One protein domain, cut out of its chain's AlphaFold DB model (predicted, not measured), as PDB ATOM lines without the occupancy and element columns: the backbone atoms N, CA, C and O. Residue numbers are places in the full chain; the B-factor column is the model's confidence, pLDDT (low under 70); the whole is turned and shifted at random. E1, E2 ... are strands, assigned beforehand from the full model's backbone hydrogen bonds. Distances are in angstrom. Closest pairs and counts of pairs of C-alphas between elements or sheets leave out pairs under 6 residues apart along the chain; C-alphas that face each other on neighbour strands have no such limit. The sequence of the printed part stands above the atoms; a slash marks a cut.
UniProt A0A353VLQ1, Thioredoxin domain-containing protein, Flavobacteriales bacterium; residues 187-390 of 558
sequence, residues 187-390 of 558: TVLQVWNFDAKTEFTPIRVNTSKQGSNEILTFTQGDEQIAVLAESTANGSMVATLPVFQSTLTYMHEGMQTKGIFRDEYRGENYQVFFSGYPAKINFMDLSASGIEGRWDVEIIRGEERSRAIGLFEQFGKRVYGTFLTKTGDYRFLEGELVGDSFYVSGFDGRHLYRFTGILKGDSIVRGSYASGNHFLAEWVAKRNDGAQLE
ATOM      1  N   THR A 187     223.965 423.031 242.878       82.50
ATOM      2  CA  THR A 187     224.717 421.904 242.327       82.50
ATOM      3  C   THR A 187     226.197 422.071 242.631       82.50
ATOM      4  O   THR A 187     226.835 423.017 242.170       82.50
ATOM      5  N   VAL A 188     226.764 421.118 243.363       85.38
ATOM      6  CA  VAL A 188     228.179 421.117 243.737       85.38
ATOM      7  C   VAL A 188     228.865 419.916 243.110       85.38
ATOM      8  O   VAL A 188     228.510 418.770 243.370       85.38
ATOM      9  N   LEU A 189     229.895 420.176 242.308       88.94
ATOM     10  CA  LEU A 189     230.796 419.124 241.860       88.94
ATOM     11  C   LEU A 189     231.746 418.744 242.997       88.94
ATOM     12  O   LEU A 189     232.533 419.571 243.464       88.94
ATOM     13  N   GLN A 190     231.750 417.469 243.358       92.00
ATOM     14  CA  GLN A 190     232.659 416.866 244.317       92.00
ATOM     15  C   GLN A 190     233.564 415.811 243.668       92.00
ATOM     16  O   GLN A 190     233.283 415.285 242.589       92.00
ATOM     17  N   VAL A 191     234.658 415.490 244.356       94.00
ATOM     18  CA  VAL A 191     235.463 414.288 244.124       94.00
ATOM     19  C   VAL A 191     235.326 413.390 245.344       94.00
ATOM     20  O   VAL A 191     235.750 413.764 246.439       94.00
ATOM     21  N   TRP A 192     234.715 412.228 245.152       96.12
ATOM     22  CA  TRP A 192     234.547 411.191 246.161       96.12
ATOM     23  C   TRP A 192     235.687 410.189 246.054       96.12
ATOM     24  O   TRP A 192     235.906 409.585 245.012       96.12
ATOM     25  N   ASN A 193     236.429 410.041 247.140       95.75
ATOM     26  CA  ASN A 193     237.587 409.175 247.272       95.75
ATOM     27  C   ASN A 193     237.168 407.898 248.000       95.75
ATOM     28  O   ASN A 193     237.000 407.922 249.221       95.75
ATOM     29  N   PHE A 194     236.986 406.806 247.259       95.94
ATOM     30  CA  PHE A 194     236.641 405.491 247.801       95.94
ATOM     31  C   PHE A 194     237.897 404.734 248.238       95.94
ATOM     32  O   PHE A 194     238.859 404.656 247.479       95.94
ATOM     33  N   ASP A 195     237.898 404.161 249.437       92.50
ATOM     34  CA  ASP A 195     239.033 403.428 250.007       92.50
ATOM     35  C   ASP A 195     239.164 402.017 249.397       92.50
ATOM     36  O   ASP A 195     238.599 401.030 249.881       92.50
ATOM     37  N   ALA A 196     239.890 401.922 248.282       76.44
ATOM     38  CA  ALA A 196     240.026 400.717 247.469       76.44
ATOM     39  C   ALA A 196     241.336 399.945 247.743       76.44
ATOM     40  O   ALA A 196     241.999 399.489 246.813       76.44
ATOM     41  N   LYS A 197     241.698 399.752 249.022       69.12
ATOM     42  CA  LYS A 197     242.901 399.033 249.513       69.12
ATOM     43  C   LYS A 197     244.254 399.695 249.240       69.12
ATOM     44  O   LYS A 197     245.026 399.852 250.180       69.12
ATOM     45  N   THR A 198     244.602 399.956 247.983       63.56
ATOM     46  CA  THR A 198     245.950 400.432 247.618       63.56
ATOM     47  C   THR A 198     246.052 401.942 247.707       63.56
ATOM     48  O   THR A 198     247.005 402.468 248.271       63.56
ATOM     49  N   GLU A 199     245.039 402.627 247.186       78.56
ATOM     50  CA  GLU A 199     244.870 404.070 247.232       78.56
ATOM     51  C   GLU A 199     243.376 404.409 247.172       78.56
ATOM     52  O   GLU A 199     242.517 403.556 246.922       78.56
ATOM     53  N   PHE A 200     243.066 405.691 247.341       89.56
ATOM     54  CA  PHE A 200     241.736 406.190 247.050       89.56
ATOM     55  C   PHE A 200     241.414 406.085 245.557       89.56
ATOM     56  O   PHE A 200     242.230 406.429 244.702       89.56
ATOM     57  N   THR A 201     240.192 405.666 245.246       93.62
ATOM     58  CA  THR A 201     239.605 405.728 243.907       93.62
ATOM     59  C   THR A 201     238.773 407.004 243.799       93.62
ATOM     60  O   THR A 201     237.686 407.050 244.378       93.62
ATOM     61  N   PRO A 202     239.277 408.059 243.131       94.25
ATOM     62  CA  PRO A 202     238.565 409.320 242.993       94.25
ATOM     63  C   PRO A 202     237.493 409.204 241.910       94.25
ATOM     64  O   PRO A 202     237.779 408.818 240.777       94.25
ATOM     65  N   ILE A 203     236.269 409.592 242.242       95.38
ATOM     66  CA  ILE A 203     235.112 409.582 241.350       95.38
ATOM     67  C   ILE A 203     234.438 410.949 241.413       95.38
ATOM     68  O   ILE A 203     234.285 411.527 242.489       95.38
ATOM     69  N   ARG A 204     234.063 411.501 240.259       93.62
ATOM     70  CA  ARG A 204     233.407 412.811 240.184       93.62
ATOM     71  C   ARG A 204     231.906 412.651 240.349       93.62
ATOM     72  O   ARG A 204     231.292 411.849 239.651       93.62
ATOM     73  N   VAL A 205     231.338 413.443 241.251       95.25
ATOM     74  CA  VAL A 205     229.914 413.394 241.595       95.25
ATOM     75  C   VAL A 205     229.382 414.815 241.662       95.25
ATOM     76  O   VAL A 205     229.901 415.625 242.427       95.25
ATOM     77  N   ASN A 206     228.368 415.138 240.868       93.19
ATOM     78  CA  ASN A 206     227.580 416.347 241.080       93.19
ATOM     79  C   ASN A 206     226.472 416.037 242.086       93.19
ATOM     80  O   ASN A 206     225.750 415.057 241.918       93.19
ATOM     81  N   THR A 207     226.343 416.869 243.113       92.00
ATOM     82  CA  THR A 207     225.293 416.764 244.129       92.00
ATOM     83  C   THR A 207     224.365 417.963 244.005       92.00
ATOM     84  O   THR A 207     224.850 419.091 244.100       92.00
ATOM     85  N   SER A 208     223.065 417.744 243.812       91.94
ATOM     86  CA  SER A 208     222.058 418.814 243.763       91.94
ATOM     87  C   SER A 208     220.872 418.510 244.670       91.94
ATOM     88  O   SER A 208     220.398 417.376 244.694       91.94
ATOM     89  N   LYS A 209     220.352 419.510 245.384       90.50
ATOM     90  CA  LYS A 209     219.195 419.327 246.274       90.50
ATOM     91  C   LYS A 209     217.878 419.186 245.507       90.50
ATOM     92  O   LYS A 209     217.645 419.880 244.521       90.50
ATOM     93  N   GLN A 210     216.985 418.343 246.021       90.19
ATOM     94  CA  GLN A 210     215.598 418.204 245.585       90.19
ATOM     95  C   GLN A 210     214.693 418.056 246.821       90.19
ATOM     96  O   GLN A 210     214.416 416.956 247.296       90.19
ATOM     97  N   GLY A 211     214.245 419.183 247.383       89.75
ATOM     98  CA  GLY A 211     213.533 419.188 248.664       89.75
ATOM     99  C   GLY A 211     214.441 418.718 249.805       89.75
ATOM    100  O   GLY A 211     215.520 419.277 249.997       89.75
ATOM    101  N   SER A 212     214.014 417.697 250.551       90.94
ATOM    102  CA  SER A 212     214.855 417.013 251.548       90.94
ATOM    103  C   SER A 212     215.802 415.978 250.939       90.94
ATOM    104  O   SER A 212     216.666 415.475 251.646       90.94
ATOM    105  N   ASN A 213     215.623 415.630 249.666       94.94
ATOM    106  CA  ASN A 213     216.414 414.623 248.970       94.94
ATOM    107  C   ASN A 213     217.561 415.275 248.190       94.94
ATOM    108  O   ASN A 213     217.636 416.500 248.051       94.94
ATOM    109  N   GLU A 214     218.441 414.449 247.636       95.25
ATOM    110  CA  GLU A 214     219.507 414.885 246.738       95.25
ATOM    111  C   GLU A 214     219.505 414.047 245.467       95.25
ATOM    112  O   GLU A 214     219.184 412.865 245.485       95.25
ATOM    113  N   ILE A 215     219.903 414.652 244.357       96.75
ATOM    114  CA  ILE A 215     220.253 413.934 243.138       96.75
ATOM    115  C   ILE A 215     221.775 413.879 243.085       96.75
ATOM    116  O   ILE A 215     222.450 414.913 243.107       96.75
ATOM    117  N   LEU A 216     222.307 412.663 243.014       97.19
ATOM    118  CA  LEU A 216     223.710 412.409 242.725       97.19
ATOM    119  C   LEU A 216     223.841 412.102 241.239       97.19
ATOM    120  O   LEU A 216     223.122 411.252 240.723       97.19
ATOM    121  N   THR A 217     224.765 412.766 240.556       96.75
ATOM    122  CA  THR A 217     225.134 412.441 239.173       96.75
ATOM    123  C   THR A 217     226.617 412.112 239.116       96.75
ATOM    124  O   THR A 217     227.461 413.008 239.206       96.75
ATOM    125  N   PHE A 218     226.933 410.828 238.983       95.88
ATOM    126  CA  PHE A 218     228.285 410.349 238.711       95.88
ATOM    127  C   PHE A 218     228.613 410.631 237.249       95.88
ATOM    128  O   PHE A 218     227.759 410.442 236.384       95.88
ATOM    129  N   THR A 219     229.809 411.138 236.969       90.44
ATOM    130  CA  THR A 219     230.233 411.435 235.595       90.44
ATOM    131  C   THR A 219     231.655 410.953 235.363       90.44
ATOM    132  O   THR A 219     232.579 411.421 236.038       90.44
ATOM    133  N   GLN A 220     231.824 410.078 234.370       91.69
ATOM    134  CA  GLN A 220     233.115 409.598 233.885       91.69
ATOM    135  C   GLN A 220     233.107 409.568 232.367       91.69
ATOM    136  O   GLN A 220     232.295 408.878 231.757       91.69
ATOM    137  N   GLY A 221     234.005 410.329 231.743       90.75
ATOM    138  CA  GLY A 221     233.946 410.495 230.290       90.75
ATOM    139  C   GLY A 221     232.574 411.034 229.876       90.75
ATOM    140  O   GLY A 221     232.191 412.121 230.332       90.75
ATOM    141  N   ASP A 222     231.858 410.273 229.050       92.00
ATOM    142  CA  ASP A 222     230.500 410.589 228.589       92.00
ATOM    143  C   ASP A 222     229.393 409.874 229.375       92.00
ATOM    144  O   ASP A 222     228.220 410.210 229.220       92.00
ATOM    145  N   GLU A 223     229.744 408.935 230.253       93.25
ATOM    146  CA  GLU A 223     228.773 408.258 231.105       93.25
ATOM    147  C   GLU A 223     228.255 409.193 232.195       93.25
ATOM    148  O   GLU A 223     229.011 409.935 232.836       93.25
ATOM    149  N   GLN A 224     226.941 409.127 232.410       93.50
ATOM    150  CA  GLN A 224     226.264 409.777 233.518       93.50
ATOM    151  C   GLN A 224     225.339 408.783 234.205       93.50
ATOM    152  O   GLN A 224     224.409 408.267 233.591       93.50
ATOM    153  N   ILE A 225     225.573 408.556 235.496       94.94
ATOM    154  CA  ILE A 225     224.696 407.743 236.340       94.94
ATOM    155  C   ILE A 225     224.034 408.689 237.332       94.94
ATOM    156  O   ILE A 225     224.690 409.201 238.243       94.94
ATOM    157  N   ALA A 226     222.745 408.945 237.132       95.75
ATOM    158  CA  ALA A 226     221.940 409.761 238.029       95.75
ATOM    159  C   ALA A 226     221.157 408.872 239.002       95.75
ATOM    160  O   ALA A 226     220.586 407.856 238.609       95.75
ATOM    161  N   VAL A 227     221.120 409.258 240.274       96.25
ATOM    162  CA  VAL A 227     220.383 408.539 241.316       96.25
ATOM    163  C   VAL A 227     219.789 409.514 242.327       96.25
ATOM    164  O   VAL A 227     220.439 410.477 242.738       96.25
ATOM    165  N   LEU A 228     218.551 409.245 242.741       96.94
ATOM    166  CA  LEU A 228     217.925 409.924 243.868       96.94
ATOM    167  C   LEU A 228     218.463 409.327 245.175       96.94
ATOM    168  O   LEU A 228     218.355 408.124 245.415       96.94
ATOM    169  N   ALA A 229     219.031 410.179 246.016       97.44
ATOM    170  CA  ALA A 229     219.368 409.878 247.391       97.44
ATOM    171  C   ALA A 229     218.267 410.424 248.305       97.44
ATOM    172  O   ALA A 229     217.978 411.624 248.314       97.44
ATOM    173  N   GLU A 230     217.652 409.544 249.083       97.62
ATOM    174  CA  GLU A 230     216.564 409.882 249.994       97.62
ATOM    175  C   GLU A 230     217.110 410.208 251.383       97.62
ATOM    176  O   GLU A 230     217.961 409.486 251.914       97.62
ATOM    177  N   SER A 231     216.612 411.289 251.985       96.44
ATOM    178  CA  SER A 231     216.958 411.619 253.368       96.44
ATOM    179  C   SER A 231     216.231 410.696 254.338       96.44
ATOM    180  O   SER A 231     215.026 410.469 254.258       96.44
ATOM    181  N   THR A 232     216.966 410.227 255.333       95.06
ATOM    182  CA  THR A 232     216.458 409.423 256.444       95.06
ATOM    183  C   THR A 232     216.157 410.301 257.661       95.06
ATOM    184  O   THR A 232     216.577 411.456 257.745       95.06
ATOM    185  N   ALA A 233     215.458 409.744 258.655       90.69
ATOM    186  CA  ALA A 233     215.081 410.468 259.873       90.69
ATOM    187  C   ALA A 233     216.277 410.960 260.716       90.69
ATOM    188  O   ALA A 233     216.116 411.876 261.517       90.69
ATOM    189  N   ASN A 234     217.466 410.368 260.552       89.88
ATOM    190  CA  ASN A 234     218.679 410.772 261.269       89.88
ATOM    191  C   ASN A 234     219.564 411.753 260.470       89.88
ATOM    192  O   ASN A 234     220.671 412.051 260.910       89.88
ATOM    193  N   GLY A 235     219.097 412.233 259.310       87.19
ATOM    194  CA  GLY A 235     219.836 413.153 258.438       87.19
ATOM    195  C   GLY A 235     220.848 412.488 257.497       87.19
ATOM    196  O   GLY A 235     221.538 413.195 256.767       87.19
ATOM    197  N   SER A 236     220.944 411.153 257.483       95.44
ATOM    198  CA  SER A 236     221.716 410.425 256.465       95.44
ATOM    199  C   SER A 236     220.960 410.351 255.148       95.44
ATOM    200  O   SER A 236     219.734 410.284 255.139       95.44
ATOM    201  N   MET A 237     221.705 410.259 254.058       97.69
ATOM    202  CA  MET A 237     221.216 410.059 252.705       97.69
ATOM    203  C   MET A 237     221.429 408.606 252.281       97.69
ATOM    204  O   MET A 237     222.494 408.035 252.545       97.69
ATOM    205  N   VAL A 238     220.443 408.012 251.610       97.88
ATOM    206  CA  VAL A 238     220.526 406.655 251.050       97.88
ATOM    207  C   VAL A 238     220.173 406.689 249.568       97.88
ATOM    208  O   VAL A 238     219.081 407.103 249.205       97.88
ATOM    209  N   ALA A 239     221.084 406.224 248.718       97.06
ATOM    210  CA  ALA A 239     220.868 406.077 247.281       97.06
ATOM    211  C   ALA A 239     220.996 404.602 246.882       97.06
ATOM    212  O   ALA A 239     221.982 403.951 247.232       97.06
ATOM    213  N   THR A 240     220.023 404.091 246.126       95.50
ATOM    214  CA  THR A 240     220.098 402.770 245.480       95.50
ATOM    215  C   THR A 240     220.413 402.971 244.012       95.50
ATOM    216  O   THR A 240     219.660 403.642 243.312       95.50
ATOM    217  N   LEU A 241     221.525 402.412 243.546       95.50
ATOM    218  CA  LEU A 241     222.009 402.686 242.202       95.50
ATOM    219  C   LEU A 241     221.109 402.051 241.126       95.50
ATOM    220  O   LEU A 241     220.441 401.042 241.387       95.50
ATOM    221  N   PRO A 242     221.034 402.658 239.929       93.56
ATOM    222  CA  PRO A 242     220.307 402.075 238.809       93.56
ATOM    223  C   PRO A 242     220.916 400.735 238.398       93.56
ATOM    224  O   PRO A 242     222.129 400.547 238.499       93.56
ATOM    225  N   VAL A 243     220.066 399.830 237.912       93.25
ATOM    226  CA  VAL A 243     220.350 398.477 237.403       93.25
ATOM    227  C   VAL A 243     220.865 397.510 238.471       93.25
ATOM    228  O   VAL A 243     220.346 396.404 238.636       93.25
ATOM    229  N   PHE A 244     221.852 397.925 239.255       92.00
ATOM    230  CA  PHE A 244     222.511 397.115 240.267       92.00
ATOM    231  C   PHE A 244     221.851 397.275 241.643       92.00
ATOM    232  O   PHE A 244     221.351 398.333 242.008       92.00
ATOM    233  N   GLN A 245     221.885 396.228 242.469       85.50
ATOM    234  CA  GLN A 245     221.476 396.306 243.880       85.50
ATOM    235  C   GLN A 245     222.627 396.801 244.762       85.50
ATOM    236  O   GLN A 245     222.996 396.182 245.756       85.50
ATOM    237  N   SER A 246     223.247 397.901 244.353       93.75
ATOM    238  CA  SER A 246     224.316 398.545 245.103       93.75
ATOM    239  C   SER A 246     223.791 399.820 245.751       93.75
ATOM    240  O   SER A 246     222.939 400.510 245.187       93.75
ATOM    241  N   THR A 247     224.272 400.128 246.952       96.12
ATOM    242  CA  THR A 247     223.771 401.258 247.743       96.12
ATOM    243  C   THR A 247     224.891 402.167 248.214       96.12
ATOM    244  O   THR A 247     226.019 401.737 248.462       96.12
ATOM    245  N   LEU A 248     224.552 403.443 248.358       97.56
ATOM    246  CA  LEU A 248     225.363 404.464 248.998       97.56
ATOM    247  C   LEU A 248     224.619 404.954 250.234       97.56
ATOM    248  O   LEU A 248     223.444 405.302 250.154       97.56
ATOM    249  N   THR A 249     225.302 405.008 251.371       97.69
ATOM    250  CA  THR A 249     224.797 405.657 252.587       97.69
ATOM    251  C   THR A 249     225.803 406.701 253.029       97.69
ATOM    252  O   THR A 249     226.968 406.355 253.232       97.69
ATOM    253  N   TYR A 250     225.391 407.959 253.168       97.69
ATOM    254  CA  TYR A 250     226.315 409.052 253.472       97.69
ATOM    255  C   TYR A 250     225.679 410.187 254.272       97.69
ATOM    256  O   TYR A 250     224.462 410.284 254.384       97.69
ATOM    257  N   MET A 251     226.523 411.051 254.826       95.69
ATOM    258  CA  MET A 251     226.144 412.304 255.480       95.69
ATOM    259  C   MET A 251     227.087 413.425 255.044       95.69
ATOM    260  O   MET A 251     228.244 413.174 254.685       95.69
ATOM    261  N   HIS A 252     226.596 414.660 255.115       91.88
ATOM    262  CA  HIS A 252     227.405 415.864 254.936       91.88
ATOM    263  C   HIS A 252     227.843 416.420 256.294       91.88
ATOM    264  O   HIS A 252     227.020 416.681 257.167       91.88
ATOM    265  N   GLU A 253     229.145 416.631 256.453       89.62
ATOM    266  CA  GLU A 253     229.794 417.258 257.604       89.62
ATOM    267  C   GLU A 253     230.497 418.539 257.125       89.62
ATOM    268  O   GLU A 253     231.653 418.533 256.693       89.62
ATOM    269  N   GLY A 254     229.776 419.664 257.142       84.31
ATOM    270  CA  GLY A 254     230.254 420.909 256.535       84.31
ATOM    271  C   GLY A 254     230.401 420.765 255.017       84.31
ATOM    272  O   GLY A 254     229.428 420.478 254.329       84.31
ATOM    273  N   MET A 255     231.616 420.961 254.491       81.12
ATOM    274  CA  MET A 255     231.921 420.752 253.065       81.12
ATOM    275  C   MET A 255     232.334 419.313 252.732       81.12
ATOM    276  O   MET A 255     232.588 419.011 251.569       81.12
ATOM    277  N   GLN A 256     232.477 418.440 253.727       91.38
ATOM    278  CA  GLN A 256     232.901 417.065 253.507       91.38
ATOM    279  C   GLN A 256     231.684 416.147 253.425       91.38
ATOM    280  O   GLN A 256     230.770 416.248 254.236       91.38
ATOM    281  N   THR A 257     231.708 415.187 252.510       95.25
ATOM    282  CA  THR A 257     230.775 414.057 252.515       95.25
ATOM    283  C   THR A 257     231.496 412.823 253.042       95.25
ATOM    284  O   THR A 257     232.649 412.590 252.683       95.25
ATOM    285  N   LYS A 258     230.858 412.010 253.882       97.25
ATOM    286  CA  LYS A 258     231.397 410.710 254.316       97.25
ATOM    287  C   LYS A 258     230.339 409.642 254.171       97.25
ATOM    288  O   LYS A 258     229.184 409.876 254.520       97.25
ATOM    289  N   GLY A 259     230.736 408.468 253.702       97.06
ATOM    290  CA  GLY A 259     229.778 407.397 253.500       97.06
ATOM    291  C   GLY A 259     230.383 406.034 253.239       97.06
ATOM    292  O   GLY A 259     231.591 405.811 253.356       97.06
ATOM    293  N   ILE A 260     229.485 405.115 252.910       96.94
ATOM    294  CA  ILE A 260     229.761 403.715 252.627       96.94
ATOM    295  C   ILE A 260     229.062 403.335 251.323       96.94
ATOM    296  O   ILE A 260     227.877 403.611 251.146       96.94
ATOM    297  N   PHE A 261     229.799 402.670 250.441       97.00
ATOM    298  CA  PHE A 261     229.286 401.952 249.282       97.00
ATOM    299  C   PHE A 261     229.165 400.461 249.596       97.00
ATOM    300  O   PHE A 261     230.109 399.872 250.133       97.00
ATOM    301  N   ARG A 262     228.033 399.845 249.246       95.88
ATOM    302  CA  ARG A 262     227.795 398.400 249.367       95.88
ATOM    303  C   ARG A 262     227.408 397.804 248.022       95.88
ATOM    304  O   ARG A 262     226.558 398.345 247.325       95.88
ATOM    305  N   ASP A 263     227.996 396.655 247.710       92.44
ATOM    306  CA  ASP A 263     227.659 395.834 246.545       92.44
ATOM    307  C   ASP A 263     227.096 394.493 247.028       92.44
ATOM    308  O   ASP A 263     227.843 393.603 247.446       92.44
ATOM    309  N   GLU A 264     225.772 394.328 246.959       86.44
ATOM    310  CA  GLU A 264     225.095 393.109 247.413       86.44
ATOM    311  C   GLU A 264     225.496 391.854 246.620       86.44
ATOM    312  O   GLU A 264     225.309 390.727 247.092       86.44
ATOM    313  N   TYR A 265     226.082 391.997 245.426       85.81
ATOM    314  CA  TYR A 265     226.607 390.860 244.667       85.81
ATOM    315  C   TYR A 265     227.896 390.283 245.269       85.81
ATOM    316  O   TYR A 265     228.277 389.165 244.915       85.81
ATOM    317  N   ARG A 266     228.553 391.002 246.191       86.75
ATOM    318  CA  ARG A 266     229.792 390.581 246.875       86.75
ATOM    319  C   ARG A 266     229.570 390.052 248.290       86.75
ATOM    320  O   ARG A 266     230.530 389.667 248.954       86.75
ATOM    321  N   GLY A 267     228.312 389.955 248.710       83.62
ATOM    322  CA  GLY A 267     227.917 389.473 250.030       83.62
ATOM    323  C   GLY A 267     227.682 390.604 251.029       83.62
ATOM    324  O   GLY A 267     228.119 391.732 250.841       83.62
ATOM    325  N   GLU A 268     226.986 390.273 252.113       80.06
ATOM    326  CA  GLU A 268     226.416 391.241 253.068       80.06
ATOM    327  C   GLU A 268     227.467 392.081 253.808       80.06
ATOM    328  O   GLU A 268     227.193 393.202 254.225       80.06
ATOM    329  N   ASN A 269     228.694 391.567 253.925       87.62
ATOM    330  CA  ASN A 269     229.794 392.241 254.618       87.62
ATOM    331  C   ASN A 269     230.658 393.105 253.686       87.62
ATOM    332  O   ASN A 269     231.601 393.750 254.153       87.62
ATOM    333  N   TYR A 270     230.395 393.096 252.375       92.69
ATOM    334  CA  TYR A 270     231.184 393.876 251.433       92.69
ATOM    335  C   TYR A 270     230.818 395.356 251.516       92.69
ATOM    336  O   TYR A 270     229.699 395.756 251.190       92.69
ATOM    337  N   GLN A 271     231.785 396.180 251.914       95.06
ATOM    338  CA  GLN A 271     231.614 397.623 251.963       95.06
ATOM    339  C   GLN A 271     232.915 398.371 251.674       95.06
ATOM    340  O   GLN A 271     234.003 397.880 251.986       95.06
ATOM    341  N   VAL A 272     232.792 399.569 251.106       95.69
ATOM    342  CA  VAL A 272     233.901 400.487 250.822       95.69
ATOM    343  C   VAL A 272     233.569 401.853 251.408       95.69
ATOM    344  O   VAL A 272     232.540 402.437 251.079       95.69
ATOM    345  N   PHE A 273     234.432 402.366 252.282       96.44
ATOM    346  CA  PHE A 273     234.280 403.709 252.838       96.44
ATOM    347  C   PHE A 273     234.689 404.761 251.811       96.44
ATOM    348  O   PHE A 273     235.580 404.520 250.996       96.44
ATOM    349  N   PHE A 274     234.076 405.938 251.862       96.94
ATOM    350  CA  PHE A 274     234.490 407.054 251.024       96.94
ATOM    351  C   PHE A 274     234.396 408.399 251.733       96.94
ATOM    352  O   PHE A 274     233.634 408.579 252.686       96.94
ATOM    353  N   SER A 275     235.169 409.355 251.217       96.69
ATOM    354  CA  SER A 275     235.059 410.767 251.578       96.69
ATOM    355  C   SER A 275     235.003 411.663 250.341       96.69
ATOM    356  O   SER A 275     235.786 411.495 249.410       96.69
ATOM    357  N   GLY A 276     234.065 412.603 250.325       95.19
ATOM    358  CA  GLY A 276     233.834 413.569 249.260       95.19
ATOM    359  C   GLY A 276     234.264 414.974 249.650       95.19
ATOM    360  O   GLY A 276     234.084 415.381 250.797       95.19
ATOM    361  N   TYR A 277     234.826 415.708 248.690       91.88
ATOM    362  CA  TYR A 277     235.174 417.122 248.839       91.88
ATOM    363  C   TYR A 277     234.836 417.901 247.563       91.88
ATOM    364  O   TYR A 277     234.973 417.339 246.471       91.88
ATOM    365  N   PRO A 278     234.488 419.198 247.653       87.81
ATOM    366  CA  PRO A 278     234.287 420.049 246.490       87.81
ATOM    367  C   PRO A 278     235.496 420.021 245.553       87.81
ATOM    368  O   PRO A 278     236.646 420.212 245.969       87.81
ATOM    369  N   ALA A 279     235.242 419.790 244.268       86.00
ATOM    370  CA  ALA A 279     236.287 419.702 243.264       86.00
ATOM    371  C   ALA A 279     236.974 421.061 243.073       86.00
ATOM    372  O   ALA A 279     236.319 422.074 242.810       86.00
ATOM    373  N   LYS A 280     238.310 421.073 243.119       79.06
ATOM    374  CA  LYS A 280     239.119 422.280 242.881       79.06
ATOM    375  C   LYS A 280     239.006 422.773 241.436       79.06
ATOM    376  O   LYS A 280     238.799 421.966 240.515       79.06
ATOM    377  N   ILE A 281     239.153 424.082 241.220       73.94
ATOM    378  CA  ILE A 281     239.290 424.650 239.876       73.94
ATOM    379  C   ILE A 281     240.759 424.486 239.476       73.94
ATOM    380  O   ILE A 281     241.646 425.255 239.843       73.94
ATOM    381  N   ASN A 282     241.029 423.403 238.752       70.69
ATOM    382  CA  ASN A 282     242.365 423.098 238.266       70.69
ATOM    383  C   ASN A 282     242.543 423.607 236.840       70.69
ATOM    384  O   ASN A 282     241.628 423.531 236.026       70.69
ATOM    385  N   PHE A 283     243.761 424.037 236.542       64.62
ATOM    386  CA  PHE A 283     244.200 424.342 235.194       64.62
ATOM    387  C   PHE A 283     244.193 423.091 234.300       64.62
ATOM    388  O   PHE A 283     244.625 422.015 234.732       64.62
ATOM    389  N   MET A 284     243.785 423.239 233.036       66.38
ATOM    390  CA  MET A 284     244.233 422.351 231.964       66.38
ATOM    391  C   MET A 284     245.721 422.649 231.766       66.38
ATOM    392  O   MET A 284     246.120 423.540 231.024       66.38
ATOM    393  N   ASP A 285     246.579 421.995 232.541       65.06
ATOM    394  CA  ASP A 285     248.002 421.987 232.225       65.06
ATOM    395  C   ASP A 285     248.193 421.189 230.931       65.06
ATOM    396  O   ASP A 285     247.701 420.071 230.808       65.06
ATOM    397  N   LEU A 286     248.835 421.802 229.941       60.88
ATOM    398  CA  LEU A 286     248.987 421.265 228.585       60.88
ATOM    399  C   LEU A 286     250.399 420.746 228.342       60.88
ATOM    400  O   LEU A 286     250.694 420.294 227.239       60.88
ATOM    401  N   SER A 287     251.283 420.893 229.331       58.56
ATOM    402  CA  SER A 287     252.633 420.337 229.281       58.56
ATOM    403  C   SER A 287     252.614 418.814 229.430       58.56
ATOM    404  O   SER A 287     253.484 418.130 228.895       58.56
ATOM    405  N   ALA A 288     251.584 418.271 230.087       64.81
ATOM    406  CA  ALA A 288     251.324 416.844 230.128       64.81
ATOM    407  C   ALA A 288     250.879 416.367 228.739       64.81
ATOM    408  O   ALA A 288     249.865 416.819 228.212       64.81
ATOM    409  N   SER A 289     251.614 415.426 228.156       76.00
ATOM    410  CA  SER A 289     251.246 414.713 226.930       76.00
ATOM    411  C   SER A 289     251.937 413.353 226.914       76.00
ATOM    412  O   SER A 289     252.968 413.174 227.564       76.00
ATOM    413  N   GLY A 290     251.377 412.395 226.176       86.31
ATOM    414  CA  GLY A 290     252.084 411.160 225.827       86.31
ATOM    415  C   GLY A 290     251.339 409.861 226.108       86.31
ATOM    416  O   GLY A 290     251.779 408.821 225.622       86.31
ATOM    417  N   ILE A 291     250.209 409.877 226.825       94.19
ATOM    418  CA  ILE A 291     249.443 408.637 227.053       94.19
ATOM    419  C   ILE A 291     248.516 408.272 225.891       94.19
ATOM    420  O   ILE A 291     248.146 407.113 225.743       94.19
ATOM    421  N   GLU A 292     248.150 409.249 225.062       93.75
ATOM    422  CA  GLU A 292     247.187 409.075 223.973       93.75
ATOM    423  C   GLU A 292     247.544 407.912 223.054       93.75
ATOM    424  O   GLU A 292     248.709 407.755 222.697       93.75
ATOM    425  N   GLY A 293     246.544 407.142 222.632       95.12
ATOM    426  CA  GLY A 293     246.689 406.084 221.639       95.12
ATOM    427  C   GLY A 293     246.328 404.697 222.158       95.12
ATOM    428  O   GLY A 293     245.666 404.538 223.188       95.12
ATOM    429  N   ARG A 294     246.752 403.692 221.388       97.69
ATOM    430  CA  ARG A 294     246.470 402.280 221.632       97.69
ATOM    431  C   ARG A 294     247.676 401.582 222.249       97.69
ATOM    432  O   ARG A 294     248.810 401.730 221.786       97.69
ATOM    433  N   TRP A 295     247.414 400.785 223.273       98.38
ATOM    434  CA  TRP A 295     248.429 400.087 224.047       98.38
ATOM    435  C   TRP A 295     248.107 398.599 224.117       98.38
ATOM    436  O   TRP A 295     246.994 398.228 224.468       98.38
ATOM    437  N   ASP A 296     249.080 397.751 223.806       98.50
ATOM    438  CA  ASP A 296     249.024 396.314 224.064       98.50
ATOM    439  C   ASP A 296     249.340 396.083 225.542       98.50
ATOM    440  O   ASP A 296     250.444 396.406 225.996       98.50
ATOM    441  N   VAL A 297     248.347 395.619 226.296       98.69
ATOM    442  CA  VAL A 297     248.371 395.536 227.757       98.69
ATOM    443  C   VAL A 297     248.458 394.079 228.185       98.69
ATOM    444  O   VAL A 297     247.691 393.232 227.725       98.69
ATOM    445  N   GLU A 298     249.339 393.807 229.142       98.44
ATOM    446  CA  GLU A 298     249.374 392.552 229.887       98.44
ATOM    447  C   GLU A 298     248.992 392.825 231.346       98.44
ATOM    448  O   GLU A 298     249.668 393.588 232.041       98.44
ATOM    449  N   ILE A 299     247.901 392.209 231.806       97.88
ATOM    450  CA  ILE A 299     247.460 392.227 233.204       97.88
ATOM    451  C   ILE A 299     248.002 390.971 233.891       97.88
ATOM    452  O   ILE A 299     247.894 389.854 233.384       97.88
ATOM    453  N   ILE A 300     248.595 391.170 235.062       97.75
ATOM    454  CA  ILE A 300     249.433 390.216 235.778       97.75
ATOM    455  C   ILE A 300     248.836 390.001 237.169       97.75
ATOM    456  O   ILE A 300     248.798 390.915 237.998       97.75
ATOM    457  N   ARG A 301     248.401 388.770 237.461       94.50
ATOM    458  CA  ARG A 301     247.877 388.393 238.781       94.50
ATOM    459  C   ARG A 301     248.479 387.071 239.246       94.50
ATOM    460  O   ARG A 301     248.027 385.997 238.868       94.50
ATOM    461  N   GLY A 302     249.508 387.145 240.088       92.00
ATOM    462  CA  GLY A 302     250.271 385.955 240.474       92.00
ATOM    463  C   GLY A 302     250.918 385.324 239.239       92.00
ATOM    464  O   GLY A 302     251.715 385.978 238.564       92.00
ATOM    465  N   GLU A 303     250.545 384.090 238.912       93.31
ATOM    466  CA  GLU A 303     250.984 383.391 237.694       93.31
ATOM    467  C   GLU A 303     250.062 383.643 236.487       93.31
ATOM    468  O   GLU A 303     250.474 383.440 235.348       93.31
ATOM    469  N   GLU A 304     248.841 384.143 236.708       95.06
ATOM    470  CA  GLU A 304     247.883 384.420 235.636       95.06
ATOM    471  C   GLU A 304     248.318 385.646 234.823       95.06
ATOM    472  O   GLU A 304     248.737 386.677 235.372       95.06
ATOM    473  N   ARG A 305     248.216 385.530 233.498       96.06
ATOM    474  CA  ARG A 305     248.475 386.599 232.530       96.06
ATOM    475  C   ARG A 305     247.281 386.706 231.598       96.06
ATOM    476  O   ARG A 305     246.859 385.700 231.030       96.06
ATOM    477  N   SER A 306     246.742 387.908 231.433       95.25
ATOM    478  CA  SER A 306     245.683 388.182 230.462       95.25
ATOM    479  C   SER A 306     246.032 389.393 229.609       95.25
ATOM    480  O   SER A 306     246.725 390.310 230.050       95.25
ATOM    481  N   ARG A 307     245.564 389.376 228.359       96.69
ATOM    482  CA  ARG A 307     245.769 390.474 227.417       96.69
ATOM    483  C   ARG A 307     244.575 391.415 227.405       96.69
ATOM    484  O   ARG A 307     243.428 390.983 227.521       96.69
ATOM    485  N   ALA A 308     244.872 392.691 227.220       98.12
ATOM    486  CA  ALA A 308     243.906 393.749 226.989       98.12
ATOM    487  C   ALA A 308     244.491 394.772 226.002       98.12
ATOM    488  O   ALA A 308     245.680 394.750 225.680       98.12
ATOM    489  N   ILE A 309     243.654 395.688 225.534       98.50
ATOM    490  CA  ILE A 309     244.050 396.851 224.755       98.50
ATOM    491  C   ILE A 309     243.683 398.095 225.559       98.50
ATOM    492  O   ILE A 309     242.507 398.360 225.790       98.50
ATOM    493  N   GLY A 310     244.679 398.869 225.977       98.38
ATOM    494  CA  GLY A 310     244.462 400.183 226.576       98.38
ATOM    495  C   GLY A 310     244.155 401.206 225.489       98.38
ATOM    496  O   GLY A 310     244.935 401.353 224.545       98.38
ATOM    497  N   LEU A 311     243.034 401.909 225.613       98.25
ATOM    498  CA  LEU A 311     242.632 402.996 224.725       98.25
ATOM    499  C   LEU A 311     242.604 404.278 225.547       98.25
ATOM    500  O   LEU A 311     241.809 404.375 226.478       98.25
ATOM    501  N   PHE A 312     243.464 405.242 225.216       97.81
ATOM    502  CA  PHE A 312     243.542 406.501 225.954       97.81
ATOM    503  C   PHE A 312     243.453 407.718 225.043       97.81
ATOM    504  O   PHE A 312     244.099 407.798 223.997       97.81
ATOM    505  N   GLU A 313     242.715 408.714 225.512       95.56
ATOM    506  CA  GLU A 313     242.675 410.070 224.986       95.56
ATOM    507  C   GLU A 313     242.995 411.061 226.093       95.56
ATOM    508  O   GLU A 313     242.760 410.815 227.276       95.56
ATOM    509  N   GLN A 314     243.536 412.208 225.710       92.81
ATOM    510  CA  GLN A 314     244.004 413.192 226.667       92.81
ATOM    511  C   GLN A 314     243.612 414.608 226.237       92.81
ATOM    512  O   GLN A 314     243.724 414.980 225.071       92.81
ATOM    513  N   PHE A 315     243.154 415.412 227.193       91.00
ATOM    514  CA  PHE A 315     242.806 416.823 227.014       91.00
ATOM    515  C   PHE A 315     243.459 417.636 228.136       91.00
ATOM    516  O   PHE A 315     243.005 417.637 229.284       91.00
ATOM    517  N   GLY A 316     244.589 418.281 227.823       87.06
ATOM    518  CA  GLY A 316     245.499 418.805 228.846       87.06
ATOM    519  C   GLY A 316     245.965 417.676 229.761       87.06
ATOM    520  O   GLY A 316     246.326 416.612 229.285       87.06
ATOM    521  N   LYS A 317     245.898 417.846 231.079       88.31
ATOM    522  CA  LYS A 317     246.222 416.768 232.024       88.31
ATOM    523  C   LYS A 317     245.140 415.696 232.169       88.31
ATOM    524  O   LYS A 317     245.411 414.683 232.801       88.31
ATOM    525  N   ARG A 318     243.911 415.915 231.681       91.50
ATOM    526  CA  ARG A 318     242.810 414.952 231.853       91.50
ATOM    527  C   ARG A 318     243.010 413.784 230.906       91.50
ATOM    528  O   ARG A 318     243.222 414.006 229.717       91.50
ATOM    529  N   VAL A 319     242.910 412.574 231.437       95.38
ATOM    530  CA  VAL A 319     243.001 411.328 230.676       95.38
ATOM    531  C   VAL A 319     241.637 410.660 230.696       95.38
ATOM    532  O   VAL A 319     241.025 410.546 231.757       95.38
ATOM    533  N   TYR A 320     241.187 410.230 229.529       96.94
ATOM    534  CA  TYR A 320     239.982 409.446 229.303       96.94
ATOM    535  C   TYR A 320     240.395 408.131 228.670       96.94
ATOM    536  O   TYR A 320     241.360 408.095 227.905       96.94
ATOM    537  N   GLY A 321     239.687 407.053 228.963       97.25
ATOM    538  CA  GLY A 321     239.994 405.798 228.309       97.25
ATOM    539  C   GLY A 321     239.226 404.611 228.830       97.25
ATOM    540  O   GLY A 321     238.294 404.738 229.620       97.25
ATOM    541  N   THR A 322     239.669 403.451 228.378       98.38
ATOM    542  CA  THR A 322     239.184 402.146 228.804       98.38
ATOM    543  C   THR A 322     240.262 401.100 228.539       98.38
ATOM    544  O   THR A 322     241.263 401.358 227.863       98.38
ATOM    545  N   PHE A 323     240.045 399.902 229.060       98.31
ATOM    546  CA  PHE A 323     240.790 398.717 228.672       98.31
ATOM    547  C   PHE A 323     239.804 397.780 227.982       98.31
ATOM    548  O   PHE A 323     238.838 397.328 228.590       98.31
ATOM    549  N   LEU A 324     240.030 397.500 226.708       97.69
ATOM    550  CA  LEU A 324     239.276 396.507 225.963       97.69
ATOM    551  C   LEU A 324     239.884 395.124 226.227       97.69
ATOM    552  O   LEU A 324     241.095 394.939 226.163       97.69
ATOM    553  N   THR A 325     239.050 394.145 226.525       96.44
ATOM    554  CA  THR A 325     239.414 392.751 226.785       96.44
ATOM    555  C   THR A 325     238.703 391.845 225.793       96.44
ATOM    556  O   THR A 325     237.799 392.267 225.076       96.44
ATOM    557  N   LYS A 326     239.084 390.570 225.775       93.25
ATOM    558  CA  LYS A 326     238.493 389.559 224.895       93.25
ATOM    559  C   LYS A 326     236.963 389.445 225.005       93.25
ATOM    560  O   LYS A 326     236.321 389.004 224.062       93.25
ATOM    561  N   THR A 327     236.387 389.796 226.154       92.94
ATOM    562  CA  THR A 327     234.966 389.557 226.463       92.94
ATOM    563  C   THR A 327     234.196 390.828 226.823       92.94
ATOM    564  O   THR A 327     233.029 390.756 227.197       92.94
ATOM    565  N   GLY A 328     234.829 391.995 226.737       95.75
ATOM    566  CA  GLY A 328     234.209 393.280 227.046       95.75
ATOM    567  C   GLY A 328     235.240 394.333 227.404       95.75
ATOM    568  O   GLY A 328     236.402 394.201 227.042       95.75
ATOM    569  N   ASP A 329     234.857 395.356 228.144       97.50
ATOM    570  CA  ASP A 329     235.733 396.475 228.489       97.50
ATOM    571  C   ASP A 329     235.514 396.975 229.920       97.50
ATOM    572  O   ASP A 329     234.511 396.661 230.564       97.50
ATOM    573  N   TYR A 330     236.457 397.780 230.411       96.88
ATOM    574  CA  TYR A 330     236.417 398.372 231.754       96.88
ATOM    575  C   TYR A 330     235.606 399.677 231.836       96.88
ATOM    576  O   TYR A 330     235.754 400.432 232.802       96.88
ATOM    577  N   ARG A 331     234.728 399.919 230.855       96.44
ATOM    578  CA  ARG A 331     233.845 401.084 230.749       96.44
ATOM    579  C   ARG A 331     234.610 402.405 230.802       96.44
ATOM    580  O   ARG A 331     235.807 402.476 230.541       96.44
ATOM    581  N   PHE A 332     233.890 403.487 231.063       97.31
ATOM    582  CA  PHE A 332     234.425 404.832 231.044       97.31
ATOM    583  C   PHE A 332     235.368 405.063 232.226       97.31
ATOM    584  O   PHE A 332     234.955 405.108 233.388       97.31
ATOM    585  N   LEU A 333     236.650 405.247 231.916       97.81
ATOM    586  CA  LEU A 333     237.672 405.624 232.879       97.81
ATOM    587  C   LEU A 333     238.090 407.075 232.656       97.81
ATOM    588  O   LEU A 333     238.273 407.533 231.526       97.81
ATOM    589  N   GLU A 334     238.287 407.795 233.753       96.38
ATOM    590  CA  GLU A 334     238.745 409.177 233.734       96.38
ATOM    591  C   GLU A 334     239.769 409.423 234.844       96.38
ATOM    592  O   GLU A 334     239.662 408.904 235.952       96.38
ATOM    593  N   GLY A 335     240.767 410.254 234.571       94.50
ATOM    594  CA  GLY A 335     241.752 410.644 235.567       94.50
ATOM    595  C   GLY A 335     242.699 411.714 235.061       94.50
ATOM    596  O   GLY A 335     242.287 412.616 234.322       94.50
ATOM    597  N   GLU A 336     243.948 411.668 235.518       93.00
ATOM    598  CA  GLU A 336     244.939 412.703 235.226       93.00
ATOM    599  C   GLU A 336     246.338 412.124 234.991       93.00
ATOM    600  O   GLU A 336     246.730 411.157 235.643       93.00
ATOM    601  N   LEU A 337     247.094 412.767 234.096       92.94
ATOM    602  CA  LEU A 337     248.532 412.593 233.892       92.94
ATOM    603  C   LEU A 337     249.274 413.782 234.516       92.94
ATOM    604  O   LEU A 337     248.992 414.937 234.187       92.94
ATOM    605  N   VAL A 338     250.230 413.505 235.403       90.12
ATOM    606  CA  VAL A 338     251.078 414.502 236.069       90.12
ATOM    607  C   VAL A 338     252.534 414.059 235.973       90.12
ATOM    608  O   VAL A 338     252.927 413.037 236.535       90.12
ATOM    609  N   GLY A 339     253.349 414.836 235.257       89.44
ATOM    610  CA  GLY A 339     254.702 414.412 234.906       89.44
ATOM    611  C   GLY A 339     254.654 413.142 234.055       89.44
ATOM    612  O   GLY A 339     254.039 413.134 232.993       89.44
ATOM    613  N   ASP A 340     255.281 412.072 234.534       92.88
ATOM    614  CA  ASP A 340     255.263 410.752 233.897       92.88
ATOM    615  C   ASP A 340     254.256 409.778 234.526       92.88
ATOM    616  O   ASP A 340     254.099 408.664 234.036       92.88
ATOM    617  N   SER A 341     253.578 410.173 235.602       94.75
ATOM    618  CA  SER A 341     252.691 409.305 236.374       94.75
ATOM    619  C   SER A 341     251.237 409.646 236.091       94.75
ATOM    620  O   SER A 341     250.854 410.817 236.094       94.75
ATOM    621  N   PHE A 342     250.400 408.637 235.878       95.44
ATOM    622  CA  PHE A 342     248.973 408.846 235.662       95.44
ATOM    623  C   PHE A 342     248.123 407.885 236.476       95.44
ATOM    624  O   PHE A 342     248.576 406.832 236.937       95.44
ATOM    625  N   TYR A 343     246.855 408.253 236.599       95.62
ATOM    626  CA  TYR A 343     245.801 407.332 236.976       95.62
ATOM    627  C   TYR A 343     244.569 407.547 236.102       95.62
ATOM    628  O   TYR A 343     244.343 408.651 235.607       95.62
ATOM    629  N   VAL A 344     243.742 406.513 235.993       97.25
ATOM    630  CA  VAL A 344     242.351 406.601 235.541       97.25
ATOM    631  C   VAL A 344     241.470 405.761 236.463       97.25
ATOM    632  O   VAL A 344     241.894 404.711 236.952       97.25
ATOM    633  N   SER A 345     240.261 406.229 236.746       96.69
ATOM    634  CA  SER A 345     239.291 405.539 237.596       96.69
ATOM    635  C   SER A 345     237.889 405.565 237.001       96.69
ATOM    636  O   SER A 345     237.547 406.453 236.224       96.69
ATOM    637  N   GLY A 346     237.080 404.575 237.374       95.88
ATOM    638  CA  GLY A 346     235.724 404.377 236.869       95.88
ATOM    639  C   GLY A 346     234.792 403.847 237.951       95.88
ATOM    640  O   GLY A 346     235.229 403.176 238.888       95.88
ATOM    641  N   PHE A 347     233.514 404.186 237.828       96.12
ATOM    642  CA  PHE A 347     232.440 403.700 238.684       96.12
ATOM    643  C   PHE A 347     231.191 403.522 237.840       96.12
ATOM    644  O   PHE A 347     230.608 404.507 237.406       96.12
ATOM    645  N   ASP A 348     230.806 402.268 237.637       94.50
ATOM    646  CA  ASP A 348     229.687 401.862 236.781       94.50
ATOM    647  C   ASP A 348     228.412 401.563 237.587       94.50
ATOM    648  O   ASP A 348     227.469 400.968 237.083       94.50
ATOM    649  N   GLY A 349     228.402 401.925 238.871       93.62
ATOM    650  CA  GLY A 349     227.346 401.579 239.815       93.62
ATOM    651  C   GLY A 349     227.585 400.284 240.596       93.62
ATOM    652  O   GLY A 349     226.900 400.045 241.588       93.62
ATOM    653  N   ARG A 350     228.589 399.481 240.226       92.06
ATOM    654  CA  ARG A 350     228.943 398.222 240.904       92.06
ATOM    655  C   ARG A 350     230.437 398.112 241.223       92.06
ATOM    656  O   ARG A 350     230.820 397.687 242.315       92.06
ATOM    657  N   HIS A 351     231.290 398.460 240.274       94.06
ATOM    658  CA  HIS A 351     232.738 398.344 240.344       94.06
ATOM    659  C   HIS A 351     233.389 399.698 240.565       94.06
ATOM    660  O   HIS A 351     232.989 400.693 239.982       94.06
ATOM    661  N   LEU A 352     234.442 399.712 241.378       94.94
ATOM    662  CA  LEU A 352     235.297 400.875 241.602       94.94
ATOM    663  C   LEU A 352     236.657 400.588 240.974       94.94
ATOM    664  O   LEU A 352     237.520 400.015 241.637       94.94
ATOM    665  N   TYR A 353     236.827 400.929 239.700       95.81
ATOM    666  CA  TYR A 353     238.063 400.685 238.967       95.81
ATOM    667  C   TYR A 353     239.090 401.775 239.252       95.81
ATOM    668  O   TYR A 353     238.769 402.965 239.221       95.81
ATOM    669  N   ARG A 354     240.348 401.378 239.451       96.25
ATOM    670  CA  ARG A 354     241.491 402.290 239.463       96.25
ATOM    671  C   ARG A 354     242.687 401.649 238.788       96.25
ATOM    672  O   ARG A 354     243.162 400.607 239.226       96.25
ATOM    673  N   PHE A 355     243.198 402.324 237.770       97.38
ATOM    674  CA  PHE A 355     244.446 401.992 237.104       97.38
ATOM    675  C   PHE A 355     245.443 403.117 237.340       97.38
ATOM    676  O   PHE A 355     245.103 404.288 237.181       97.38
ATOM    677  N   THR A 356     246.670 402.770 237.702       97.19
ATOM    678  CA  THR A 356     247.809 403.691 237.762       97.19
ATOM    679  C   THR A 356     248.923 403.182 236.862       97.19
ATOM    680  O   THR A 356     248.941 401.999 236.520       97.19
ATOM    681  N   GLY A 357     249.850 404.055 236.473       96.94
ATOM    682  CA  GLY A 357     251.035 403.658 235.719       96.94
ATOM    683  C   GLY A 357     252.025 404.801 235.525       96.94
ATOM    684  O   GLY A 357     251.705 405.970 235.752       96.94
ATOM    685  N   ILE A 358     253.240 404.447 235.102       97.19
ATOM    686  CA  ILE A 358     254.309 405.396 234.777       97.19
ATOM    687  C   ILE A 358     254.672 405.259 233.298       97.19
ATOM    688  O   ILE A 358     255.057 404.181 232.841       97.19
ATOM    689  N   LEU A 359     254.594 406.366 232.565       96.50
ATOM    690  CA  LEU A 359     255.009 406.477 231.172       96.50
ATOM    691  C   LEU A 359     256.537 406.520 231.057       96.50
ATOM    692  O   LEU A 359     257.222 407.311 231.710       96.50
ATOM    693  N   LYS A 360     257.078 405.686 230.171       95.94
ATOM    694  CA  LYS A 360     258.487 405.651 229.770       95.94
ATOM    695  C   LYS A 360     258.566 405.487 228.253       95.94
ATOM    696  O   LYS A 360     258.743 404.382 227.747       95.94
ATOM    697  N   GLY A 361     258.409 406.600 227.532       92.31
ATOM    698  CA  GLY A 361     258.328 406.598 226.068       92.31
ATOM    699  C   GLY A 361     257.125 405.781 225.593       92.31
ATOM    700  O   GLY A 361     256.000 406.044 226.009       92.31
ATOM    701  N   ASP A 362     257.377 404.748 224.792       95.81
ATOM    702  CA  ASP A 362     256.353 403.835 224.261       95.81
ATOM    703  C   ASP A 362     256.041 402.650 225.189       95.81
ATOM    704  O   ASP A 362     255.569 401.599 224.755       95.81
ATOM    705  N   SER A 363     256.322 402.788 226.484       97.88
ATOM    706  CA  SER A 363     255.992 401.790 227.502       97.88
ATOM    707  C   SER A 363     255.287 402.420 228.699       97.88
ATOM    708  O   SER A 363     255.660 403.502 229.151       97.88
ATOM    709  N   ILE A 364     254.306 401.704 229.244       98.25
ATOM    710  CA  ILE A 364     253.739 401.950 230.570       98.25
ATOM    711  C   ILE A 364     254.263 400.857 231.494       98.25
ATOM    712  O   ILE A 364     254.121 399.664 231.216       98.25
ATOM    713  N   VAL A 365     254.888 401.271 232.590       98.25
ATOM    714  CA  VAL A 365     255.496 400.379 233.580       98.25
ATOM    715  C   VAL A 365     254.938 400.651 234.969       98.25
ATOM    716  O   VAL A 365     254.369 401.714 235.221       98.25
ATOM    717  N   ARG A 366     255.157 399.697 235.887       97.12
ATOM    718  CA  ARG A 366     254.690 399.767 237.283       97.12
ATOM    719  C   ARG A 366     253.185 400.038 237.367       97.12
ATOM    720  O   ARG A 366     252.740 400.819 238.206       97.12
ATOM    721  N   GLY A 367     252.425 399.434 236.457       97.44
ATOM    722  CA  GLY A 367     250.987 399.579 236.445       97.44
ATOM    723  C   GLY A 367     250.363 398.817 237.606       97.44
ATOM    724  O   GLY A 367     250.731 397.673 237.873       97.44
ATOM    725  N   SER A 368     249.409 399.444 238.286       96.31
ATOM    726  CA  SER A 368     248.560 398.788 239.281       96.31
ATOM    727  C   SER A 368     247.105 398.911 238.856       96.31
ATOM    728  O   SER A 368     246.690 399.968 238.380       96.31
ATOM    729  N   TYR A 369     246.346 397.829 238.995       95.75
ATOM    730  CA  TYR A 369     244.913 397.775 238.751       95.75
ATOM    731  C   TYR A 369     244.198 397.286 240.014       95.75
ATOM    732  O   TYR A 369     244.369 396.138 240.426       95.75
ATOM    733  N   ALA A 370     243.376 398.145 240.610       94.56
ATOM    734  CA  ALA A 370     242.490 397.813 241.718       94.56
ATOM    735  C   ALA A 370     241.018 397.854 241.282       94.56
ATOM    736  O   ALA A 370     240.610 398.706 240.490       94.56
ATOM    737  N   SER A 371     240.212 396.948 241.842       93.00
ATOM    738  CA  SER A 371     238.750 396.997 241.750       93.00
ATOM    739  C   SER A 371     238.145 396.844 243.143       93.00
ATOM    740  O   SER A 371     238.164 395.756 243.734       93.00
ATOM    741  N   GLY A 372     237.621 397.949 243.680       92.06
ATOM    742  CA  GLY A 372     237.210 398.059 245.079       92.06
ATOM    743  C   GLY A 372     238.322 397.644 246.053       92.06
ATOM    744  O   GLY A 372     239.497 397.585 245.715       92.06
ATOM    745  N   ASN A 373     237.960 397.295 247.285       91.06
ATOM    746  CA  ASN A 373     238.906 396.832 248.309       91.06
ATOM    747  C   ASN A 373     239.171 395.307 248.292       91.06
ATOM    748  O   ASN A 373     239.599 394.741 249.299       91.06
ATOM    749  N   HIS A 374     238.911 394.596 247.190       89.38
ATOM    750  CA  HIS A 374     239.037 393.129 247.143       89.38
ATOM    751  C   HIS A 374     239.931 392.610 246.012       89.38
ATOM    752  O   HIS A 374     240.506 391.535 246.175       89.38
ATOM    753  N   PHE A 375     240.079 393.350 244.912       92.06
ATOM    754  CA  PHE A 375     240.860 392.926 243.753       92.06
ATOM    755  C   PHE A 375     242.076 393.827 243.539       92.06
ATOM    756  O   PHE A 375     241.954 395.050 243.604       92.06
ATOM    757  N   LEU A 376     243.224 393.209 243.249       93.62
ATOM    758  CA  LEU A 376     244.465 393.878 242.876       93.62
ATOM    759  C   LEU A 376     245.215 393.031 241.841       93.62
ATOM    760  O   LEU A 376     245.320 391.812 241.999       93.62
ATOM    761  N   ALA A 377     245.748 393.688 240.819       95.56
ATOM    762  CA  ALA A 377     246.651 393.131 239.825       95.56
ATOM    763  C   ALA A 377     247.728 394.160 239.454       95.56
ATOM    764  O   ALA A 377     247.556 395.366 239.651       95.56
ATOM    765  N   GLU A 378     248.834 393.676 238.907       97.38
ATOM    766  CA  GLU A 378     249.826 394.510 238.235       97.38
ATOM    767  C   GLU A 378     249.527 394.536 236.738       97.38
ATOM    768  O   GLU A 378     248.817 393.673 236.220       97.38
ATOM    769  N   TRP A 379     250.059 395.520 236.024       98.25
ATOM    770  CA  TRP A 379     249.997 395.524 234.570       98.25
ATOM    771  C   TRP A 379     251.153 396.305 233.954       98.25
ATOM    772  O   TRP A 379     251.770 397.178 234.574       98.25
ATOM    773  N   VAL A 380     251.446 395.975 232.705       98.69
ATOM    774  CA  VAL A 380     252.397 396.692 231.856       98.69
ATOM    775  C   VAL A 380     251.792 396.859 230.476       98.69
ATOM    776  O   VAL A 380     250.897 396.105 230.089       98.69
ATOM    777  N   ALA A 381     252.274 397.840 229.721       98.62
ATOM    778  CA  ALA A 381     251.827 398.004 228.350       98.62
ATOM    779  C   ALA A 381     252.907 398.556 227.432       98.62
ATOM    780  O   ALA A 381     253.820 399.263 227.867       98.62
ATOM    781  N   LYS A 382     252.767 398.264 226.142       98.44
ATOM    782  CA  LYS A 382     253.572 398.852 225.071       98.44
ATOM    783  C   LYS A 382     252.663 399.498 224.045       98.44
ATOM    784  O   LYS A 382     251.615 398.944 223.719       98.44
ATOM    785  N   ARG A 383     253.061 400.656 223.526       98.00
ATOM    786  CA  ARG A 383     252.312 401.320 222.459       98.00
ATOM    787  C   ARG A 383     252.253 400.403 221.240       98.00
ATOM    788  O   ARG A 383     253.283 399.886 220.807       98.00
ATOM    789  N   ASN A 384     251.054 400.187 220.714       97.56
ATOM    790  CA  ASN A 384     250.837 399.326 219.560       97.56
ATOM    791  C   ASN A 384     249.505 399.668 218.881       97.56
ATOM    792  O   ASN A 384     248.448 399.171 219.277       97.56
ATOM    793  N   ASP A 385     249.560 400.470 217.818       95.25
ATOM    794  CA  ASP A 385     248.376 400.861 217.039       95.25
ATOM    795  C   ASP A 385     247.719 399.675 216.311       95.25
ATOM    796  O   ASP A 385     246.527 399.713 216.008       95.25
ATOM    797  N   GLY A 386     248.473 398.594 216.088       95.12
ATOM    798  CA  GLY A 386     248.004 397.347 215.484       95.12
ATOM    799  C   GLY A 386     247.544 396.289 216.487       95.12
ATOM    800  O   GLY A 386     247.268 395.166 216.072       95.12
ATOM    801  N   ALA A 387     247.475 396.595 217.790       94.94
ATOM    802  CA  ALA A 387     247.010 395.625 218.780       94.94
ATOM    803  C   ALA A 387     245.574 395.180 218.464       94.94
ATOM    804  O   ALA A 387     244.703 396.012 218.185       94.94
ATOM    805  N   GLN A 388     245.358 393.866 218.507       92.38
ATOM    806  CA  GLN A 388     244.085 393.195 218.262       92.38
ATOM    807  C   GLN A 388     243.873 392.096 219.306       92.38
ATOM    808  O   GLN A 388     244.834 391.537 219.846       92.38
ATOM    809  N   LEU A 389     242.603 391.804 219.564       93.00
ATOM    810  CA  LEU A 389     242.145 390.679 220.370       93.00
ATOM    811  C   LEU A 389     241.547 389.616 219.450       93.00
ATOM    812  O   LEU A 389     241.343 389.857 218.260       93.00
ATOM    813  N   GLU A 390     241.299 388.432 219.995       93.06
ATOM    814  CA  GLU A 390     240.650 387.358 219.253       93.06
ATOM    815  C   GLU A 390     239.244 387.749 218.786       93.06
ATOM    816  O   GLU A 390     238.531 388.487 219.465       93.06
TER     817      GLU A 390
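This is residues 187 to 390 of the 558 residues of the protein "Thioredoxin domain-containing protein" of Flavobacteriales bacterium (UniProt A0A353VLQ1). Two closed eight-stranded barrels stand next to each other, E1 to E8 making one and E9 to E16 the other, and they meet where E2 and E3 come up to E12, E13 and E14. A long link, residues 279 to 292, joins the barrels by a path along the outside. The printed part has 204 residues, no named helix and sixteen strands, E1 to E16 in chain order; the class is all strand. Both barrels are antiparallel throughout, and the whole is compact, with a radius of gyration of the C-alphas of 17.6 A and spans of 55 by 40 by 25 A.

The first barrel holds E1, residues 187 to 195, from C-alpha 187 at (224.717, 421.904, 242.327); E2, 200 to 210, 28.8 A long; E3, 213 to 220; E4, 223 to 231; E5, 237 to 240; E6, 246 to 253; E7, 256 to 263; and E8, 271 to 278. The second holds E9, 293 to 301; E10, 304 to 315, the longest strand at 33.9 A; E11, 318 to 325; E12, 333 to 338; E13, 341 to 347; E14, 352 to 360, 26.5 A long; E15, 363 to 371; and E16, 375 to 383, ending at C-alpha 383, (252.312, 401.320, 222.459).

Each barrel is a meander, each strand the antiparallel neighbour of the one before, with its last strand back beside its first. E8 and E1 close the first ring at 142 degrees, with N 193 and O 275 within hydrogen-bond range at 2.8 A. E4 is staggered: it pairs with E3 over residues 223 to 229 and with E5 over 229 to 231, where N 230 and O 238 are 2.8 A apart. E16 and E9 close the second ring at 143 degrees, with N 298 and O 380 at 2.9 A. E2 bends by 52 degrees at residue 204, E10 by 53 degrees at 307 and E15 by 66 degrees at 366. Between the barrels, the closest C-alphas of E2 and E14 are those of Thr 201 and Arg 354, 5.9 A apart. Those of E3 and E12 are Gln 220 and Glu 334, at 5.6 A. E8 and E9 are apart.

The C-alphas of Ala 233 and Gly 386, the two farthest apart, are 56.8 A from each other. The printed part has no cut. The link from E8 to E9 is long, with 14 residues. The mean pLDDT of the printed part is 92.5; residues 197 to 198 and 283 to 288 are under 70.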